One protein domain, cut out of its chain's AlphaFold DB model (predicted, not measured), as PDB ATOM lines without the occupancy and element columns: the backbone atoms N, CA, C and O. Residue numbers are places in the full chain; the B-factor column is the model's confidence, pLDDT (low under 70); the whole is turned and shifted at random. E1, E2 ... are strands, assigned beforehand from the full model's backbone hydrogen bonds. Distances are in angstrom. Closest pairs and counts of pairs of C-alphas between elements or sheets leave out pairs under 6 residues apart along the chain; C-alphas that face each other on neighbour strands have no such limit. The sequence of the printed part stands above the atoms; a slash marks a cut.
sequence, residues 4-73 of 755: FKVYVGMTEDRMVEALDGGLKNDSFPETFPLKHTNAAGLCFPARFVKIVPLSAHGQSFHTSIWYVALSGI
ATOM      1  N   PHE A   4      34.427  28.183  -0.798       93.38
ATOM      2  CA  PHE A   4      33.677  27.266  -1.634       93.38
ATOM      3  C   PHE A   4      32.326  27.846  -2.026       93.38
ATOM      4  O   PHE A   4      31.761  28.687  -1.334       93.38
ATOM      5  N   LYS A   5      31.782  27.329  -3.121       93.44
ATOM      6  CA  LYS A   5      30.423  27.633  -3.562       93.44
ATOM      7  C   LYS A   5      29.589  26.368  -3.610       93.44
ATOM      8  O   LYS A   5      30.100  25.292  -3.933       93.44
ATOM      9  N   VAL A   6      28.304  26.492  -3.309       93.50
ATOM     10  CA  VAL A   6      27.317  25.428  -3.496       93.50
ATOM     11  C   VAL A   6      26.335  25.885  -4.552       93.50
ATOM     12  O   VAL A   6      25.743  26.953  -4.437       93.50
ATOM     13  N   TYR A   7      26.141  25.049  -5.558       93.44
ATOM     14  CA  TYR A   7      25.128  25.231  -6.579       93.44
ATOM     15  C   TYR A   7      24.099  24.120  -6.470       93.44
ATOM     16  O   TYR A   7      24.447  22.973  -6.177       93.44
ATOM     17  N   VAL A   8      22.841  24.455  -6.717       92.44
ATOM     18  CA  VAL A   8      21.746  23.489  -6.734       92.44
ATOM     19  C   VAL A   8      20.903  23.676  -7.984       92.44
ATOM     20  O   VAL A   8      20.745  24.792  -8.476       92.44
ATOM     21  N   GLY A   9      20.361  22.593  -8.521       89.06
ATOM     22  CA  GLY A   9      19.557  22.676  -9.734       89.06
ATOM     23  C   GLY A   9      18.794  21.402 -10.034       89.06
ATOM     24  O   GLY A   9      19.014  20.353  -9.423       89.06
ATOM     25  N   MET A  10      17.883  21.497 -10.996       86.62
ATOM     26  CA  MET A  10      17.160  20.338 -11.522       86.62
ATOM     27  C   MET A  10      17.969  19.574 -12.573       86.62
ATOM     28  O   MET A  10      17.707  18.391 -12.793       86.62
ATOM     29  N   THR A  11      18.983  20.212 -13.166       86.69
ATOM     30  CA  THR A  11      19.915  19.616 -14.131       86.69
ATOM     31  C   THR A  11      21.367  19.954 -13.770       86.69
ATOM     32  O   THR A  11      21.625  20.851 -12.966       86.69
ATOM     33  N   GLU A  12      22.330  19.208 -14.318       87.69
ATOM     34  CA  GLU A  12      23.759  19.390 -14.007       87.69
ATOM     35  C   GLU A  12      24.371  20.650 -14.641       87.69
ATOM     36  O   GLU A  12      25.335  21.213 -14.122       87.69
ATOM     37  N   ASP A  13      23.802  21.088 -15.760       83.44
ATOM     38  CA  ASP A  13      24.228  22.221 -16.578       83.44
ATOM     39  C   ASP A  13      23.602  23.552 -16.140       83.44
ATOM     40  O   ASP A  13      24.197  24.606 -16.349       83.44
ATOM     41  N   ARG A  14      22.425  23.520 -15.498       81.88
ATOM     42  CA  ARG A  14      21.704  24.715 -15.038       81.88
ATOM     43  C   ARG A  14      21.484  24.655 -13.538       81.88
ATOM     44  O   ARG A  14      20.496  24.103 -13.051       81.88
ATOM     45  N   MET A  15      22.413  25.259 -12.806       86.88
ATOM     46  CA  MET A  15      22.343  25.353 -11.354       86.88
ATOM     47  C   MET A  15      22.371  26.806 -10.886       86.88
ATOM     48  O   MET A  15      23.060  27.647 -11.457       86.88
ATOM     49  N   VAL A  16      21.637  27.082  -9.815       85.69
ATOM     50  CA  VAL A  16      21.623  28.365  -9.114       85.69
ATOM     51  C   VAL A  16      22.642  28.306  -7.984       85.69
ATOM     52  O   VAL A  16      22.723  27.305  -7.271       85.69
ATOM     53  N   GLU A  17      23.417  29.375  -7.810       90.81
ATOM     54  CA  GLU A  17      24.284  29.522  -6.643       90.81
ATOM     55  C   GLU A  17      23.418  29.612  -5.379       90.81
ATOM     56  O   GLU A  17      22.640  30.549  -5.194       90.81
ATOM     57  N   ALA A  18      23.520  28.591  -4.535       88.88
ATOM     58  CA  ALA A  18      22.763  28.465  -3.298       88.88
ATOM     59  C   ALA A  18      23.519  29.017  -2.086       88.88
ATOM     60  O   ALA A  18      22.891  29.371  -1.087       88.88
ATOM     61  N   LEU A  19      24.852  29.051  -2.164       87.50
ATOM     62  CA  LEU A  19      25.746  29.530  -1.116       87.50
ATOM     63  C   LEU A  19      27.096  29.925  -1.722       87.50
ATOM     64  O   LEU A  19      27.691  29.136  -2.456       87.50
ATOM     65  N   ASP A  20      27.601  31.088  -1.328       88.94
ATOM     66  CA  ASP A  20      29.019  31.441  -1.392       88.94
ATOM     67  C   ASP A  20      29.519  31.543   0.045       88.94
ATOM     68  O   ASP A  20      28.965  32.296   0.851       88.94
ATOM     69  N   GLY A  21      30.478  30.698   0.407       84.38
ATOM     70  CA  GLY A  21      30.822  30.466   1.796       84.38
ATOM     71  C   GLY A  21      32.291  30.157   2.004       84.38
ATOM     72  O   GLY A  21      33.057  29.862   1.085       84.38
ATOM     73  N   GLY A  22      32.684  30.206   3.270       85.69
ATOM     74  CA  GLY A  22      34.000  29.784   3.706       85.69
ATOM     75  C   GLY A  22      33.901  28.749   4.811       85.69
ATOM     76  O   GLY A  22      32.963  28.774   5.601       85.69
ATOM     77  N   LEU A  23      34.875  27.845   4.847       84.38
ATOM     78  CA  LEU A  23      35.092  26.948   5.974       84.38
ATOM     79  C   LEU A  23      36.254  27.472   6.808       84.38
ATOM     80  O   LEU A  23      37.256  27.966   6.275       84.38
ATOM     81  N   LYS A  24      36.158  27.323   8.122       83.44
ATOM     82  CA  LYS A  24      37.252  27.609   9.050       83.44
ATOM     83  C   LYS A  24      38.367  26.577   8.875       83.44
ATOM     84  O   LYS A  24      38.175  25.497   8.322       83.44
ATOM     85  N   ASN A  25      39.584  26.931   9.290       87.06
ATOM     86  CA  ASN A  25      40.731  26.023   9.196       87.06
ATOM     87  C   ASN A  25      40.772  25.056  10.387       87.06
ATOM     88  O   ASN A  25      41.738  25.036  11.150       87.06
ATOM     89  N   ASP A  26      39.699  24.296  10.572       83.31
ATOM     90  CA  ASP A  26      39.570  23.298  11.625       83.31
ATOM     91  C   ASP A  26      38.809  22.059  11.116       83.31
ATOM     92  O   ASP A  26      38.518  21.928   9.927       83.31
ATOM     93  N   SER A  27      38.601  21.075  11.992       78.62
ATOM     94  CA  SER A  27      37.970  19.796  11.651       78.62
ATOM     95  C   SER A  27      36.490  19.727  12.038       78.62
ATOM     96  O   SER A  27      35.919  18.634  12.025       78.62
ATOM     97  N   PHE A  28      35.884  20.835  12.470       76.88
ATOM     98  CA  PHE A  28      34.506  20.827  12.943       76.88
ATOM     99  C   PHE A  28      33.526  20.931  11.763       76.88
ATOM    100  O   PHE A  28      33.762  21.695  10.832       76.88
ATOM    101  N   PRO A  29      32.432  20.147  11.754       76.94
ATOM    102  CA  PRO A  29      31.434  20.235  10.695       76.94
ATOM    103  C   PRO A  29      30.687  21.571  10.780       76.94
ATOM    104  O   PRO A  29      30.214  21.953  11.849       76.94
ATOM    105  N   GLU A  30      30.535  22.247   9.645       80.31
ATOM    106  CA  GLU A  30      29.823  23.524   9.537       80.31
ATOM    107  C   GLU A  30      28.510  23.336   8.762       80.31
ATOM    108  O   GLU A  30      28.444  22.564   7.803       80.31
ATOM    109  N   THR A  31      27.449  24.021   9.198       82.25
ATOM    110  CA  THR A  31      26.128  23.997   8.550       82.25
ATOM    111  C   THR A  31      25.801  25.379   8.022       82.25
ATOM    112  O   THR A  31      25.964  26.373   8.724       82.25
ATOM    113  N   PHE A  32      25.295  25.426   6.795       81.12
ATOM    114  CA  PHE A  32      24.986  26.667   6.103       81.12
ATOM    115  C   PHE A  32      23.531  26.638   5.630       81.12
ATOM    116  O   PHE A  32      23.108  25.625   5.060       81.12
ATOM    117  N   PRO A  33      22.750  27.715   5.835       79.94
ATOM    118  CA  PRO A  33      21.456  27.840   5.189       79.94
ATOM    119  C   PRO A  33      21.675  27.987   3.681       79.94
ATOM    120  O   PRO A  33      22.423  28.854   3.232       79.94
ATOM    121  N   LEU A  34      21.027  27.128   2.897       82.50
ATOM    122  CA  LEU A  34      21.049  27.234   1.444       82.50
ATOM    123  C   LEU A  34      19.892  28.117   0.979       82.50
ATOM    124  O   LEU A  34      18.753  27.979   1.448       82.50
ATOM    125  N   LYS A  35      20.173  28.999   0.018       82.69
ATOM    126  CA  LYS A  35      19.126  29.707  -0.717       82.69
ATOM    127  C   LYS A  35      18.215  28.672  -1.376       82.69
ATOM    128  O   LYS A  35      18.676  27.818  -2.128       82.69
ATOM    129  N   HIS A  36      16.929  28.757  -1.063       82.00
ATOM    130  CA  HIS A  36      15.899  27.835  -1.547       82.00
ATOM    131  C   HIS A  36      14.699  28.566  -2.159       82.00
ATOM    132  O   HIS A  36      13.833  27.923  -2.741       82.00
ATOM    133  N   THR A  37      14.658  29.899  -2.051       80.69
ATOM    134  CA  THR A  37      13.669  30.774  -2.684       80.69
ATOM    135  C   THR A  37      14.340  31.746  -3.650       80.69
ATOM    136  O   THR A  37      15.494  32.155  -3.473       80.69
ATOM    137  N   ASN A  38      13.630  32.097  -4.720       77.62
ATOM    138  CA  ASN A  38      14.039  33.171  -5.620       77.62
ATOM    139  C   ASN A  38      13.659  34.550  -5.038       77.62
ATOM    140  O   ASN A  38      13.005  34.642  -4.001       77.62
ATOM    141  N   ALA A  39      14.026  35.634  -5.730       67.88
ATOM    142  CA  ALA A  39      13.702  36.999  -5.297       67.88
ATOM    143  C   ALA A  39      12.184  37.248  -5.138       67.88
ATOM    144  O   ALA A  39      11.773  38.043  -4.295       67.88
ATOM    145  N   ALA A  40      11.352  36.519  -5.893       69.25
ATOM    146  CA  ALA A  40       9.893  36.556  -5.798       69.25
ATOM    147  C   ALA A  40       9.326  35.722  -4.626       69.25
ATOM    148  O   ALA A  40       8.112  35.631  -4.473       69.25
ATOM    149  N   GLY A  41      10.183  35.107  -3.802       72.81
ATOM    150  CA  GLY A  41       9.782  34.278  -2.662       72.81
ATOM    151  C   GLY A  41       9.298  32.876  -3.033       72.81
ATOM    152  O   GLY A  41       8.813  32.157  -2.166       72.81
ATOM    153  N   LEU A  42       9.438  32.465  -4.296       81.56
ATOM    154  CA  LEU A  42       9.048  31.132  -4.750       81.56
ATOM    155  C   LEU A  42      10.166  30.135  -4.479       81.56
ATOM    156  O   LEU A  42      11.317  30.369  -4.859       81.56
ATOM    157  N   CYS A  43       9.816  29.012  -3.854       83.12
ATOM    158  CA  CYS A  43      10.738  27.903  -3.664       83.12
ATOM    159  C   CYS A  43      11.113  27.280  -5.012       83.12
ATOM    160  O   CYS A  43      10.243  27.089  -5.858       83.12
ATOM    161  N   PHE A  44      12.379  26.908  -5.186       85.31
ATOM    162  CA  PHE A  44      12.818  26.129  -6.342       85.31
ATOM    163  C   PHE A  44      13.297  24.736  -5.908       85.31
ATOM    164  O   PHE A  44      14.002  24.613  -4.902       85.31
ATOM    165  N   PRO A  45      12.919  23.669  -6.633       89.31
ATOM    166  CA  PRO A  45      13.372  22.322  -6.321       89.31
ATOM    167  C   PRO A  45      14.842  22.121  -6.715       89.31
ATOM    168  O   PRO A  45      15.363  22.755  -7.635       89.31
ATOM    169  N   ALA A  46      15.503  21.189  -6.031       90.00
ATOM    170  CA  ALA A  46      16.872  20.790  -6.321       90.00
ATOM    171  C   ALA A  46      16.965  19.266  -6.418       90.00
ATOM    172  O   ALA A  46      16.559  18.546  -5.507       90.00
ATOM    173  N   ARG A  47      17.542  18.783  -7.519       89.94
ATOM    174  CA  ARG A  47      17.874  17.368  -7.732       89.94
ATOM    175  C   ARG A  47      19.377  17.125  -7.641       89.94
ATOM    176  O   ARG A  47      19.804  16.090  -7.139       89.94
ATOM    177  N   PHE A  48      20.161  18.076  -8.134       92.31
ATOM    178  CA  PHE A  48      21.611  18.036  -8.146       92.31
ATOM    179  C   PHE A  48      22.169  19.099  -7.211       92.31
ATOM    180  O   PHE A  48      21.631  20.203  -7.113       92.31
ATOM    181  N   VAL A  49      23.272  18.754  -6.552       93.38
ATOM    182  CA  VAL A  49      24.061  19.663  -5.727       93.38
ATOM    183  C   VAL A  49      25.505  19.571  -6.187       93.38
ATOM    184  O   VAL A  49      26.070  18.481  -6.265       93.38
ATOM    185  N   LYS A  50      26.108  20.718  -6.484       94.44
ATOM    186  CA  LYS A  50      27.507  20.840  -6.885       94.44
ATOM    187  C   LYS A  50      28.236  21.699  -5.865       94.44
ATOM    188  O   LYS A  50      27.927  22.874  -5.703       94.44
ATOM    189  N   ILE A  51      29.226  21.111  -5.203       94.19
ATOM    190  CA  ILE A  51      30.108  21.814  -4.270       94.19
ATOM    191  C   ILE A  51      31.410  22.112  -5.007       94.19
ATOM    192  O   ILE A  51      32.077  21.193  -5.480       94.19
ATOM    193  N   VAL A  52      31.755  23.390  -5.121       93.38
ATOM    194  CA  VAL A  52      32.936  23.877  -5.833       93.38
ATOM    195  C   VAL A  52      33.924  24.440  -4.815       93.38
ATOM    196  O   VAL A  52      33.717  25.547  -4.322       93.38
ATOM    197  N   PRO A  53      35.002  23.711  -4.486       92.06
ATOM    198  CA  PRO A  53      36.110  24.283  -3.735       92.06
ATOM    199  C   PRO A  53      36.768  25.409  -4.541       92.06
ATOM    200  O   PRO A  53      37.201  25.167  -5.665       92.06
ATOM    201  N   LEU A  54      36.886  26.606  -3.968       91.06
ATOM    202  CA  LEU A  54      37.569  27.740  -4.600       91.06
ATOM    203  C   LEU A  54      39.018  27.863  -4.129       91.06
ATOM    204  O   LEU A  54      39.923  28.070  -4.934       91.06
ATOM    205  N   SER A  55      39.256  27.695  -2.827       89.75
ATOM    206  CA  SER A  55      40.592  27.823  -2.245       89.75
ATOM    207  C   SER A  55      40.819  26.850  -1.085       89.75
ATOM    208  O   SER A  55      39.886  26.309  -0.481       89.75
ATOM    209  N   ALA A  56      42.088  26.589  -0.772       89.06
ATOM    210  CA  ALA A  56      42.517  25.852   0.413       89.06
ATOM    211  C   ALA A  56      43.188  26.807   1.412       89.06
ATOM    212  O   ALA A  56      43.685  27.866   1.036       89.06
ATOM    213  N   HIS A  57      43.238  26.428   2.693       82.69
ATOM    214  CA  HIS A  57      43.864  27.250   3.743       82.69
ATOM    215  C   HIS A  57      45.389  27.358   3.621       82.69
ATOM    216  O   HIS A  57      45.991  28.227   4.243       82.69
ATOM    217  N   GLY A  58      46.022  26.527   2.792       83.00
ATOM    218  CA  GLY A  58      47.433  26.678   2.458       83.00
ATOM    219  C   GLY A  58      47.719  26.305   1.010       83.00
ATOM    220  O   GLY A  58      47.050  25.452   0.430       83.00
ATOM    221  N   GLN A  59      48.747  26.940   0.447       78.19
ATOM    222  CA  GLN A  59      49.107  26.858  -0.976       78.19
ATOM    223  C   GLN A  59      49.541  25.452  -1.428       78.19
ATOM    224  O   GLN A  59      49.582  25.178  -2.622       78.19
ATOM    225  N   SER A  60      49.853  24.556  -0.487       80.38
ATOM    226  CA  SER A  60      50.296  23.179  -0.751       80.38
ATOM    227  C   SER A  60      49.253  22.114  -0.391       80.38
ATOM    228  O   SER A  60      49.567  20.927  -0.425       80.38
ATOM    229  N   PHE A  61      48.030  22.506  -0.012       79.81
ATOM    230  CA  PHE A  61      46.978  21.568   0.391       79.81
ATOM    231  C   PHE A  61      45.948  21.349  -0.717       79.81
ATOM    232  O   PHE A  61      45.440  22.298  -1.312       79.81
ATOM    233  N   HIS A  62      45.577  20.087  -0.933       81.38
ATOM    234  CA  HIS A  62      44.415  19.725  -1.740       81.38
ATOM    235  C   HIS A  62      43.136  19.762  -0.900       81.38
ATOM    236  O   HIS A  62      43.155  19.510   0.306       81.38
ATOM    237  N   THR A  63      42.008  20.048  -1.546       85.88
ATOM    238  CA  THR A  63      40.701  19.981  -0.895       85.88
ATOM    239  C   THR A  63      40.164  18.553  -0.906       85.88
ATOM    240  O   THR A  63      40.062  17.934  -1.961       85.88
ATOM    241  N   SER A  64      39.762  18.057   0.262       86.50
ATOM    242  CA  SER A  64      38.986  16.830   0.429       86.50
ATOM    243  C   SER A  64      37.705  17.129   1.209       86.50
ATOM    244  O   SER A  64      37.683  18.001   2.077       86.50
ATOM    245  N   ILE A  65      36.625  16.419   0.876       87.75
ATOM    246  CA  ILE A  65      35.335  16.493   1.569       87.75
ATOM    247  C   ILE A  65      35.050  15.101   2.121       87.75
ATOM    248  O   ILE A  65      35.042  14.130   1.368       87.75
ATOM    249  N   TRP A  66      34.859  15.003   3.434       88.19
ATOM    250  CA  TRP A  66      34.626  13.725   4.116       88.19
ATOM    251  C   TRP A  66      33.146  13.367   4.225       88.19
ATOM    252  O   TRP A  66      32.778  12.205   4.084       88.19
ATOM    253  N   TYR A  67      32.303  14.359   4.500       89.75
ATOM    254  CA  TYR A  67      30.886  14.155   4.758       89.75
ATOM    255  C   TYR A  67      30.083  15.368   4.303       89.75
ATOM    256  O   TYR A  67      30.504  16.506   4.503       89.75
ATOM    257  N   VAL A  68      28.922  15.106   3.707       91.75
ATOM    258  CA  VAL A  68      27.935  16.116   3.323       91.75
ATOM    259  C   VAL A  68      26.570  15.607   3.764       91.75
ATOM    260  O   VAL A  68      26.209  14.469   3.467       91.75
ATOM    261  N   ALA A  69      25.812  16.461   4.447       90.94
ATOM    262  CA  ALA A  69      24.409  16.235   4.760       90.94
ATOM    263  C   ALA A  69      23.573  17.382   4.201       90.94
ATOM    264  O   ALA A  69      23.980  18.540   4.255       90.94
ATOM    265  N   LEU A  70      22.392  17.049   3.690       88.12
ATOM    266  CA  LEU A  70      21.401  18.010   3.226       88.12
ATOM    267  C   LEU A  70      20.125  17.804   4.033       88.12
ATOM    268  O   LEU A  70      19.723  16.670   4.294       88.12
ATOM    269  N   SER A  71      19.494  18.905   4.427       84.69
ATOM    270  CA  SER A  71      18.202  18.898   5.110       84.69
ATOM    271  C   SER A  71      17.242  19.813   4.360       84.69
ATOM    272  O   SER A  71      17.646  20.861   3.860       84.69
ATOM    273  N   GLY A  72      15.991  19.383   4.224       86.31
ATOM    274  CA  GLY A  72      14.990  20.087   3.433       86.31
ATOM    275  C   GLY A  72      13.670  19.327   3.378       86.31
ATOM    276  O   GLY A  72      13.498  18.300   4.038       86.31
ATOM    277  N   ILE A  73      12.732  19.843   2.586       86.88
ATOM    278  CA  ILE A  73      11.422  19.224   2.378       86.88
ATOM    279  C   ILE A  73      11.559  18.166   1.279       86.88
ATOM    280  O   ILE A  73      11.827  18.500   0.129       86.88
TER     281      ILE A  73
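AT A GLANCE: This is residues 4 to 73 of the 755 residues of the protein "Galactose oxidase" of Gloeophyllum trabeum (strain ATCC 11539 / FP-39264 / Madison 617) (UniProt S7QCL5). There is little regular structure here: a small wall of three antiparallel strands, E2 - E1 - E3, with parts of two long unnamed stretches, residues 28 to 34 and 65 to 72, running back loosely over one face. The printed part has 70 residues, no named helix and 19 residues in strands, all strand by class. It is elongated, 41 by 24 by 20 A, and only just loose, close to compact, with a radius of gyration of the C-alphas of 13.5 A.

HOW THE PARTS SIT: Start with E1, residues 4 to 9, the inner strand. E2, residues 16 to 22, forms a hairpin with it, antiparallel at 160 degrees; look for N 6 and O 19, 2.8 A apart. On E3, residues 48 to 53, antiparallel to E1 at 165 degrees, find N 50 and O 7, 2.8 A apart.

IN THESE COORDINATES: Find C-alpha 4 at (33.677, 27.266, -1.634); E1 runs 16.9 A. E2 runs 17.9 A; E3 runs 16.4 A to C-alpha 53 at (36.110, 24.283, -3.735).

THE WHOLE: The two farthest C-alphas, of Ala 40 and Ser 60, are 42.9 A apart. The printed part has no cut; the E2 to E3 link is long. Residues 39 to 40 have pLDDT under 70.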